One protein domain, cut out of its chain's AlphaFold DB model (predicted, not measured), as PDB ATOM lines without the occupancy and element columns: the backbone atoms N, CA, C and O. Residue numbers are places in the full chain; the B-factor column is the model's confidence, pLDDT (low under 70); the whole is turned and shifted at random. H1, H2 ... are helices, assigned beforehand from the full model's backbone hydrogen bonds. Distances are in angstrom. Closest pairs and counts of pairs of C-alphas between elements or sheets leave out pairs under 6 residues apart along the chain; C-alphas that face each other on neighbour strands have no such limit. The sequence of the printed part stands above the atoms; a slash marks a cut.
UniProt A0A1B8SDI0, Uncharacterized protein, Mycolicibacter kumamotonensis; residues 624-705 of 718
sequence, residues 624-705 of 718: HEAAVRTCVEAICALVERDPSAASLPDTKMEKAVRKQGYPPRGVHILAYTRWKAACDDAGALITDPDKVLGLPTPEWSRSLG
ATOM      1  N   HIS A 624     174.706 274.353 134.583       63.75
ATOM      2  CA  HIS A 624     175.815 273.410 134.442       63.75
ATOM      3  C   HIS A 624     175.426 272.000 134.906       63.75
ATOM      4  O   HIS A 624     175.599 271.052 134.150       63.75
ATOM      5  N   GLU A 625     174.818 271.852 136.086       73.50
ATOM      6  CA  GLU A 625     174.347 270.542 136.572       73.50
ATOM      7  C   GLU A 625     173.184 269.991 135.734       73.50
ATOM      8  O   GLU A 625     173.134 268.788 135.494       73.50
ATOM      9  N   ALA A 626     172.304 270.839 135.183       69.81
ATOM     10  CA  ALA A 626     171.301 270.373 134.219       69.81
ATOM     11  C   ALA A 626     171.955 269.798 132.949       69.81
ATOM     12  O   ALA A 626     171.533 268.761 132.446       69.81
ATOM     13  N   ALA A 627     173.016 270.438 132.452       68.81
ATOM     14  CA  ALA A 627     173.768 269.953 131.301       68.81
ATOM     15  C   ALA A 627     174.527 268.644 131.609       68.81
ATOM     16  O   ALA A 627     174.518 267.731 130.782       68.81
ATOM     17  N   VAL A 628     175.130 268.526 132.801       76.19
ATOM     18  CA  VAL A 628     175.780 267.290 133.274       76.19
ATOM     19  C   VAL A 628     174.761 266.157 133.394       76.19
ATOM     20  O   VAL A 628     175.018 265.070 132.880       76.19
ATOM     21  N   ARG A 629     173.586 266.411 133.984       82.50
ATOM     22  CA  ARG A 629     172.494 265.432 134.111       82.50
ATOM     23  C   ARG A 629     172.073 264.866 132.755       82.50
ATOM     24  O   ARG A 629     172.116 263.652 132.582       82.50
ATOM     25  N   THR A 630     171.783 265.718 131.769       75.62
ATOM     26  CA  THR A 630     171.406 265.262 130.416       75.62
ATOM     27  C   THR A 630     172.501 264.396 129.779       75.62
ATOM     28  O   THR A 630     172.216 263.422 129.081       75.62
ATOM     29  N   CYS A 631     173.777 264.720 130.014       77.19
ATOM     30  CA  CYS A 631     174.893 263.910 129.530       77.19
ATOM     31  C   CYS A 631     174.997 262.553 130.251       77.19
ATOM     32  O   CYS A 631     175.237 261.550 129.580       77.19
ATOM     33  N   VAL A 632     174.797 262.501 131.573       82.00
ATOM     34  CA  VAL A 632     174.798 261.248 132.355       82.00
ATOM     35  C   VAL A 632     173.656 260.330 131.923       82.00
ATOM     36  O   VAL A 632     173.882 259.141 131.710       82.00
ATOM     37  N   GLU A 633     172.456 260.873 131.714       83.69
ATOM     38  CA  GLU A 633     171.299 260.122 131.212       83.69
ATOM     39  C   GLU A 633     171.591 259.481 129.851       83.69
ATOM     40  O   GLU A 633     171.329 258.296 129.636       83.69
ATOM     41  N   ALA A 634     172.209 260.240 128.942       77.19
ATOM     42  CA  ALA A 634     172.557 259.744 127.618       77.19
ATOM     43  C   ALA A 634     173.650 258.655 127.652       77.19
ATOM     44  O   ALA A 634     173.613 257.730 126.838       77.19
ATOM     45  N   ILE A 635     174.597 258.735 128.595       81.31
ATOM     46  CA  ILE A 635     175.617 257.696 128.816       81.31
ATOM     47  C   ILE A 635     174.972 256.424 129.374       81.31
ATOM     48  O   ILE A 635     175.203 255.346 128.827       81.31
ATOM     49  N   CYS A 636     174.128 256.540 130.401       84.50
ATOM     50  CA  CYS A 636     173.445 255.396 131.005       84.50
ATOM     51  C   CYS A 636     172.577 254.657 129.980       84.50
ATOM     52  O   CYS A 636     172.693 253.443 129.848       84.50
ATOM     53  N   ALA A 637     171.796 255.391 129.182       80.19
ATOM     54  CA  ALA A 637     170.964 254.811 128.129       80.19
ATOM     55  C   ALA A 637     171.792 254.125 127.025       80.19
ATOM     56  O   ALA A 637     171.382 253.100 126.474       80.19
ATOM     57  N   LEU A 638     172.963 254.678 126.680       80.56
ATOM     58  CA  LEU A 638     173.867 254.051 125.715       80.56
ATOM     59  C   LEU A 638     174.412 252.725 126.250       80.56
ATOM     60  O   LEU A 638     174.422 251.738 125.519       80.56
ATOM     61  N   VAL A 639     174.846 252.713 127.507       83.88
ATOM     62  CA  VAL A 639     175.452 251.544 128.146       83.88
ATOM     63  C   VAL A 639     174.418 250.463 128.469       83.88
ATOM     64  O   VAL A 639     174.708 249.280 128.333       83.88
ATOM     65  N   GLU A 640     173.191 250.844 128.819       84.81
ATOM     66  CA  GLU A 640     172.081 249.901 128.969       84.81
ATOM     67  C   GLU A 640     171.771 249.185 127.647       84.81
ATOM     68  O   GLU A 640     171.557 247.974 127.620       84.81
ATOM     69  N   ARG A 641     171.803 249.922 126.527       83.69
ATOM     70  CA  ARG A 641     171.582 249.354 125.191       83.69
ATOM     71  C   ARG A 641     172.761 248.507 124.705       83.69
ATOM     72  O   ARG A 641     172.549 247.535 123.985       83.69
ATOM     73  N   ASP A 642     173.983 248.905 125.038       84.12
ATOM     74  CA  ASP A 642     175.214 248.208 124.672       84.12
ATOM     75  C   ASP A 642     176.193 248.193 125.856       84.12
ATOM     76  O   ASP A 642     176.992 249.124 126.017       84.12
ATOM     77  N   PRO A 643     176.186 247.117 126.666       87.25
ATOM     78  CA  PRO A 643     177.059 247.012 127.831       87.25
ATOM     79  C   PRO A 643     178.552 247.087 127.492       87.25
ATOM     80  O   PRO A 643     179.355 247.477 128.339       87.25
ATOM     81  N   SER A 644     178.953 246.759 126.255       81.75
ATOM     82  CA  SER A 644     180.360 246.841 125.844       81.75
ATOM     83  C   SER A 644     180.863 248.287 125.768       81.75
ATOM     84  O   SER A 644     182.057 248.536 125.972       81.75
ATOM     85  N   ALA A 645     179.953 249.254 125.579       81.31
ATOM     86  CA  ALA A 645     180.268 250.678 125.545       81.31
ATOM     87  C   ALA A 645     180.888 251.174 126.861       81.31
ATOM     88  O   ALA A 645     181.680 252.116 126.845       81.31
ATOM     89  N   ALA A 646     180.616 250.501 127.984       80.62
ATOM     90  CA  ALA A 646     181.198 250.804 129.291       80.62
ATOM     91  C   ALA A 646     182.737 250.828 129.292       80.62
ATOM     92  O   ALA A 646     183.355 251.563 130.061       80.62
ATOM     93  N   SER A 647     183.355 250.053 128.396       76.88
ATOM     94  CA  SER A 647     184.810 249.918 128.269       76.88
ATOM     95  C   SER A 647     185.463 250.938 127.321       76.88
ATOM     96  O   SER A 647     186.681 250.911 127.125       76.88
ATOM     97  N   LEU A 648     184.687 251.844 126.710       76.38
ATOM     98  CA  LEU A 648     185.214 252.819 125.754       76.38
ATOM     99  C   LEU A 648     186.083 253.886 126.443       76.38
ATOM    100  O   LEU A 648     185.716 254.377 127.505       76.38
ATOM    101  N   PRO A 649     187.198 254.322 125.829       74.25
ATOM    102  CA  PRO A 649     187.935 255.486 126.312       74.25
ATOM    103  C   PRO A 649     187.117 256.774 126.126       74.25
ATOM    104  O   PRO A 649     186.358 256.900 125.158       74.25
ATOM    105  N   ASP A 650     187.334 257.757 127.002       65.06
ATOM    106  CA  ASP A 650     186.561 259.004 127.145       65.06
ATOM    107  C   ASP A 650     186.301 259.716 125.806       65.06
ATOM    108  O   ASP A 650     185.192 260.158 125.510       65.06
ATOM    109  N   THR A 651     187.310 259.757 124.931       63.19
ATOM    110  CA  THR A 651     187.238 260.409 123.610       63.19
ATOM    111  C   THR A 651     186.318 259.701 122.613       63.19
ATOM    112  O   THR A 651     185.768 260.341 121.711       63.19
ATOM    113  N   LYS A 652     186.138 258.382 122.741       68.81
ATOM    114  CA  LYS A 652     185.207 257.602 121.912       68.81
ATOM    115  C   LYS A 652     183.793 257.652 122.476       68.81
ATOM    116  O   LYS A 652     182.855 257.741 121.687       68.81
ATOM    117  N   MET A 653     183.649 257.685 123.802       63.78
ATOM    118  CA  MET A 653     182.351 257.894 124.441       63.78
ATOM    119  C   MET A 653     181.791 259.290 124.131       63.78
ATOM    120  O   MET A 653     180.618 259.415 123.785       63.78
ATOM    121  N   GLU A 654     182.647 260.323 124.110       63.62
ATOM    122  CA  GLU A 654     182.281 261.675 123.660       63.62
ATOM    123  C   GLU A 654     181.625 261.624 122.272       63.62
ATOM    124  O   GLU A 654     180.524 262.128 122.084       63.62
ATOM    125  N   LYS A 655     182.252 260.954 121.298       71.12
ATOM    126  CA  LYS A 655     181.697 260.832 119.940       71.12
ATOM    127  C   LYS A 655     180.416 259.998 119.881       71.12
ATOM    128  O   LYS A 655     179.556 260.302 119.061       71.12
ATOM    129  N   ALA A 656     180.296 258.965 120.712       59.69
ATOM    130  CA  ALA A 656     179.140 258.072 120.720       59.69
ATOM    131  C   ALA A 656     177.873 258.744 121.280       59.69
ATOM    132  O   ALA A 656     176.770 258.455 120.821       59.69
ATOM    133  N   VAL A 657     178.033 259.667 122.235       60.34
ATOM    134  CA  VAL A 657     176.921 260.349 122.921       60.34
ATOM    135  C   VAL A 657     176.622 261.734 122.317       60.34
ATOM    136  O   VAL A 657     175.532 262.283 122.488       60.34
ATOM    137  N   ARG A 658     177.554 262.317 121.553       62.09
ATOM    138  CA  ARG A 658     177.433 263.672 120.991       62.09
ATOM    139  C   ARG A 658     176.459 263.741 119.808       62.09
ATOM    140  O   ARG A 658     176.823 263.497 118.660       62.09
ATOM    141  N   LYS A 659     175.223 264.173 120.081       55.66
ATOM    142  CA  LYS A 659     174.292 264.720 119.072       55.66
ATOM    143  C   LYS A 659     174.545 266.219 118.848       55.66
ATOM    144  O   LYS A 659     174.990 266.924 119.752       55.66
ATOM    145  N   GLN A 660     174.249 266.723 117.643       44.44
ATOM    146  CA  GLN A 660     174.252 268.168 117.355       44.44
ATOM    147  C   GLN A 660     173.338 268.901 118.354       44.44
ATOM    148  O   GLN A 660     172.175 268.537 118.491       44.44
ATOM    149  N   GLY A 661     173.875 269.913 119.046       54.69
ATOM    150  CA  GLY A 661     173.136 270.729 120.024       54.69
ATOM    151  C   GLY A 661     173.401 270.425 121.505       54.69
ATOM    152  O   GLY A 661     172.748 271.020 122.353       54.69
ATOM    153  N   TYR A 662     174.343 269.537 121.833       57.16
ATOM    154  CA  TYR A 662     174.723 269.235 123.222       57.16
ATOM    155  C   TYR A 662     175.809 270.189 123.791       57.16
ATOM    156  O   TYR A 662     176.505 270.845 123.007       57.16
ATOM    157  N   PRO A 663     175.929 270.308 125.136       63.50
ATOM    158  CA  PRO A 663     176.790 271.270 125.844       63.50
ATOM    159  C   PRO A 663     178.298 271.147 125.528       63.50
ATOM    160  O   PRO A 663     178.736 270.186 124.894       63.50
ATOM    161  N   PRO A 664     179.126 272.131 125.948       68.06
ATOM    162  CA  PRO A 664     180.558 272.168 125.654       68.06
ATOM    163  C   PRO A 664     181.290 270.888 126.065       68.06
ATOM    164  O   PRO A 664     180.933 270.229 127.040       68.06
ATOM    165  N   ARG A 665     182.382 270.583 125.359       67.44
ATOM    166  CA  ARG A 665     183.184 269.357 125.508       67.44
ATOM    167  C   ARG A 665     183.540 268.997 126.960       67.44
ATOM    168  O   ARG A 665     183.506 267.823 127.309       67.44
ATOM    169  N   GLY A 666     183.824 269.990 127.805       70.31
ATOM    170  CA  GLY A 666     184.147 269.771 129.220       70.31
ATOM    171  C   GLY A 666     183.013 269.134 130.034       70.31
ATOM    172  O   GLY A 666     183.284 268.331 130.921       70.31
ATOM    173  N   VAL A 667     181.749 269.409 129.691       71.44
ATOM    174  CA  VAL A 667     180.570 268.866 130.392       71.44
ATOM    175  C   VAL A 667     180.405 267.371 130.119       71.44
ATOM    176  O   VAL A 667     180.103 266.602 131.027       71.44
ATOM    177  N   HIS A 668     180.667 266.939 128.883       69.75
ATOM    178  CA  HIS A 668     180.614 265.525 128.508       69.75
ATOM    179  C   HIS A 668     181.691 264.695 129.206       69.75
ATOM    180  O   HIS A 668     181.410 263.585 129.651       69.75
ATOM    181  N   ILE A 669     182.905 265.242 129.304       73.06
ATOM    182  CA  ILE A 669     184.018 264.587 129.996       73.06
ATOM    183  C   ILE A 669     183.663 264.433 131.476       73.06
ATOM    184  O   ILE A 669     183.681 263.319 131.985       73.06
ATOM    185  N   LEU A 670     183.222 265.513 132.130       75.88
ATOM    186  CA  LEU A 670     182.830 265.484 133.540       75.88
ATOM    187  C   LEU A 670     181.700 264.477 133.825       75.88
ATOM    188  O   LEU A 670     181.792 263.704 134.779       75.88
ATOM    189  N   ALA A 671     180.659 264.450 132.985       79.75
ATOM    190  CA  ALA A 671     179.546 263.507 133.109       79.75
ATOM    191  C   ALA A 671     179.999 262.042 132.980       79.75
ATOM    192  O   ALA A 671     179.592 261.197 133.778       79.75
ATOM    193  N   TYR A 672     180.873 261.739 132.014       79.56
ATOM    194  CA  TYR A 672     181.413 260.392 131.837       79.56
ATOM    195  C   TYR A 672     182.313 259.966 132.995       79.56
ATOM    196  O   TYR A 672     182.195 258.840 133.477       79.56
ATOM    197  N   THR A 673     183.167 260.859 133.495       79.44
ATOM    198  CA  THR A 673     184.048 260.516 134.611       79.44
ATOM    199  C   THR A 673     183.267 260.270 135.905       79.44
ATOM    200  O   THR A 673     183.594 259.327 136.623       79.44
ATOM    201  N   ARG A 674     182.195 261.037 136.175       81.12
ATOM    202  CA  ARG A 674     181.275 260.756 137.299       81.12
ATOM    203  C   ARG A 674     180.615 259.385 137.155       81.12
ATOM    204  O   ARG A 674     180.613 258.606 138.101       81.12
ATOM    205  N   TRP A 675     180.104 259.076 135.964       88.12
ATOM    206  CA  TRP A 675     179.476 257.786 135.679       88.12
ATOM    207  C   TRP A 675     180.429 256.601 135.877       88.12
ATOM    208  O   TRP A 675     180.054 255.596 136.480       88.12
ATOM    209  N   LYS A 676     181.679 256.725 135.428       83.06
ATOM    210  CA  LYS A 676     182.672 255.657 135.551       83.06
ATOM    211  C   LYS A 676     183.097 255.409 136.998       83.06
ATOM    212  O   LYS A 676     183.071 254.266 137.434       83.06
ATOM    213  N   ALA A 677     183.388 256.474 137.749       80.81
ATOM    214  CA  ALA A 677     183.709 256.370 139.173       80.81
ATOM    215  C   ALA A 677     182.575 255.690 139.960       80.81
ATOM    216  O   ALA A 677     182.827 254.827 140.793       80.81
ATOM    217  N   ALA A 678     181.323 256.010 139.619       79.44
ATOM    218  CA  ALA A 678     180.150 255.379 140.209       79.44
ATOM    219  C   ALA A 678     180.105 253.858 139.969       79.44
ATOM    220  O   ALA A 678     179.794 253.093 140.880       79.44
ATOM    221  N   CYS A 679     180.422 253.416 138.748       81.12
ATOM    222  CA  CYS A 679     180.458 251.992 138.408       81.12
ATOM    223  C   CYS A 679     181.600 251.253 139.121       81.12
ATOM    224  O   CYS A 679     181.401 250.131 139.591       81.12
ATOM    225  N   ASP A 680     182.773 251.883 139.212       83.56
ATOM    226  CA  ASP A 680     183.948 251.313 139.874       83.56
ATOM    227  C   ASP A 680     183.691 251.123 141.383       83.56
ATOM    228  O   ASP A 680     183.929 250.033 141.907       83.56
ATOM    229  N   ASP A 681     183.111 252.122 142.060       78.38
ATOM    230  CA  ASP A 681     182.765 252.054 143.490       78.38
ATOM    231  C   ASP A 681     181.689 251.001 143.793       78.38
ATOM    232  O   ASP A 681     181.747 250.305 144.809       78.38
ATOM    233  N   ALA A 682     180.697 250.853 142.909       80.81
ATOM    234  CA  ALA A 682     179.644 249.852 143.068       80.81
ATOM    235  C   ALA A 682     180.104 248.423 142.721       80.81
ATOM    236  O   ALA A 682     179.372 247.466 142.988       80.81
ATOM    237  N   GLY A 683     181.275 248.266 142.087       82.69
ATOM    238  CA  GLY A 683     181.745 246.991 141.538       82.69
ATOM    239  C   GLY A 683     180.815 246.410 140.463       82.69
ATOM    240  O   GLY A 683     180.854 245.210 140.189       82.69
ATOM    241  N   ALA A 684     179.943 247.241 139.889       86.56
ATOM    242  CA  ALA A 684     178.905 246.850 138.949       86.56
ATOM    243  C   ALA A 684     178.518 248.029 138.049       86.56
ATOM    244  O   ALA A 684     178.637 249.194 138.415       86.56
ATOM    245  N   LEU A 685     178.010 247.710 136.861       87.00
ATOM    246  CA  LEU A 685     177.585 248.703 135.885       87.00
ATOM    247  C   LEU A 685     176.321 249.433 136.357       87.00
ATOM    248  O   LEU A 685     175.291 248.798 136.589       87.00
ATOM    249  N   ILE A 686     176.377 250.762 136.461       85.38
ATOM    250  CA  ILE A 686     175.222 251.583 136.836       85.38
ATOM    251  C   ILE A 686     174.556 252.131 135.576       85.38
ATOM    252  O   ILE A 686     175.156 252.890 134.820       85.38
ATOM    253  N   THR A 687     173.293 251.778 135.359       84.94
ATOM    254  CA  THR A 687     172.462 252.301 134.259       84.94
ATOM    255  C   THR A 687     171.381 253.273 134.738       84.94
ATOM    256  O   THR A 687     170.595 253.760 133.936       84.94
ATOM    257  N   ASP A 688     171.349 253.579 136.037       85.81
ATOM    258  CA  ASP A 688     170.415 254.522 136.654       85.81
ATOM    259  C   ASP A 688     171.097 255.895 136.851       85.81
ATOM    260  O   ASP A 688     172.011 256.005 137.680       85.81
ATOM    261  N   PRO A 689     170.683 256.945 136.114       82.12
ATOM    262  CA  PRO A 689     171.296 258.271 136.175       82.12
ATOM    263  C   PRO A 689     171.242 258.912 137.566       82.12
ATOM    264  O   PRO A 689     172.177 259.617 137.946       82.12
ATOM    265  N   ASP A 690     170.192 258.656 138.350       84.12
ATOM    266  CA  ASP A 690     170.036 259.280 139.666       84.12
ATOM    267  C   ASP A 690     171.002 258.681 140.696       84.12
ATOM    268  O   ASP A 690     171.499 259.396 141.567       84.12
ATOM    269  N   LYS A 691     171.373 257.402 140.546       82.75
ATOM    270  CA  LYS A 691     172.432 256.784 141.365       82.75
ATOM    271  C   LYS A 691     173.807 257.369 141.070       82.75
ATOM    272  O   LYS A 691     174.617 257.497 141.979       82.75
ATOM    273  N   VAL A 692     174.061 257.748 139.819       80.94
ATOM    274  CA  VAL A 692     175.325 258.370 139.397       80.94
ATOM    275  C   VAL A 692     175.418 259.804 139.914       80.94
ATOM    276  O   VAL A 692     176.469 260.229 140.382       80.94
ATOM    277  N   LEU A 693     174.314 260.551 139.841       81.69
ATOM    278  CA  LEU A 693     174.252 261.949 140.272       81.69
ATOM    279  C   LEU A 693     174.142 262.110 141.796       81.69
ATOM    280  O   LEU A 693     174.470 263.174 142.311       81.69
ATOM    281  N   GLY A 694     173.696 261.073 142.512       76.81
ATOM    282  CA  GLY A 694     173.628 261.048 143.975       76.81
ATOM    283  C   GLY A 694     174.965 260.787 144.679       76.81
ATOM    284  O   GLY A 694     175.037 260.918 145.900       76.81
ATOM    285  N   LEU A 695     176.020 260.422 143.942       75.25
ATOM    286  CA  LEU A 695     177.356 260.219 144.502       75.25
ATOM    287  C   LEU A 695     178.108 261.550 144.647       75.25
ATOM    288  O   LEU A 695     177.944 262.451 143.820       75.25
ATOM    289  N   PRO A 696     178.951 261.697 145.685       70.25
ATOM    290  CA  PRO A 696     179.705 262.922 145.893       70.25
ATOM    291  C   PRO A 696     180.629 263.205 144.702       70.25
ATOM    292  O   PRO A 696     181.385 262.348 144.248       70.25
ATOM    293  N   THR A 697     180.584 264.442 144.211       62.41
ATOM    294  CA  THR A 697     181.461 264.936 143.145       62.41
ATOM    295  C   THR A 697     182.937 264.712 143.516       62.41
ATOM    296  O   THR A 697     183.346 265.195 144.578       62.41
ATOM    297  N   PRO A 698     183.755 264.041 142.675       58.59
ATOM    298  CA  PRO A 698     185.162 263.774 142.979       58.59
ATOM    299  C   PRO A 698     185.934 265.064 143.286       58.59
ATOM    300  O   PRO A 698     185.800 266.040 142.541       58.59
ATOM    301  N   GLU A 699     186.761 265.080 144.338       55.69
ATOM    302  CA  GLU A 699     187.442 266.299 144.819       55.69
ATOM    303  C   GLU A 699     188.262 267.013 143.733       55.69
ATOM    304  O   GLU A 699     188.221 268.238 143.641       55.69
ATOM    305  N   TRP A 700     188.921 266.269 142.838       59.16
ATOM    306  CA  TRP A 700     189.714 266.839 141.738       59.16
ATOM    307  C   TRP A 700     188.875 267.592 140.691       59.16
ATOM    308  O   TRP A 700     189.408 268.395 139.933       59.16
ATOM    309  N   SER A 701     187.560 267.355 140.623       56.56
ATOM    310  CA  SER A 701     186.680 268.069 139.689       56.56
ATOM    311  C   SER A 701     186.205 269.422 140.224       56.56
ATOM    312  O   SER A 701     185.784 270.267 139.437       56.56
ATOM    313  N   ARG A 702     186.348 269.678 141.534       58.97
ATOM    314  CA  ARG A 702     186.048 270.993 142.124       58.97
ATOM    315  C   ARG A 702     187.022 272.069 141.629       58.97
ATOM    316  O   ARG A 702     186.594 273.177 141.331       58.97
ATOM    317  N   SER A 703     188.290 271.719 141.387       50.59
ATOM    318  CA  SER A 703     189.293 272.657 140.855       50.59
ATOM    319  C   SER A 703     189.100 273.024 139.375       50.59
ATOM    320  O   SER A 703     189.675 274.004 138.911       50.59
ATOM    321  N   LEU A 704     188.286 272.280 138.612       50.72
ATOM    322  CA  LEU A 704     187.946 272.633 137.222       50.72
ATOM    323  C   LEU A 704     186.897 273.756 137.128       50.72
ATOM    324  O   LEU A 704     186.779 274.382 136.076       50.72
ATOM    325  N   GLY A 705     186.151 274.022 138.208       46.69
ATOM    326  CA  GLY A 705     185.167 275.107 138.288       46.69
ATOM    327  C   GLY A 705     185.735 276.456 138.748       46.69
ATOM    328  O   GLY A 705     185.060 277.471 138.599       46.69
TER     329      GLY A 705
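What this domain is: This is residues 624 to 705 of the 718 residues of an uncharacterized protein of Mycolicibacter kumamotonensis (UniProt A0A1B8SDI0). Two long helices, H1 and H4, cross as an X, and short H3 and H5 each pack on both. H6 touches no helix. The printed part has 82 residues with six named helices, H1 to H6 in order, and no named strand: all helix, compact, radius of gyration of the C-alphas 11.7 A, spans 31 by 31 by 21 A.

Where its parts are: From C-alpha 624 at (175.815, 273.410, 134.442), H1 runs 26.1 A to residue 641. Next come H2, residues 643 to 647, and H3, 650 to 657. H4, residues 665 to 682, spans 26.5 A. H5 is 689 to 693; H6, 699 to 702, ends at (186.048, 270.993, 142.124).

How they stand to each other: Start at the hub, H1. Residues 667 to 675 alone of H4 touch it, at a steep tilt of 57 degrees; the closest C-alphas, Val 632 and Ala 671, are 5.3 A apart. H1 and H2 only just touch, only at the corner, with 3 pairs of C-alphas within 8 A. Every O i to N i+4 pair is within hydrogen-bond range in H1, H4 and H5; H3 has 3 of 4, H2 0 of 1 but 2 of 2 O i to N i+3, and H6 is too short.

The domain as a whole: The farthest C-alphas, Arg 641 and Ser 703, are 33.2 A apart. The printed part has no cut and no long link. Low-confidence residues include 697 to 705.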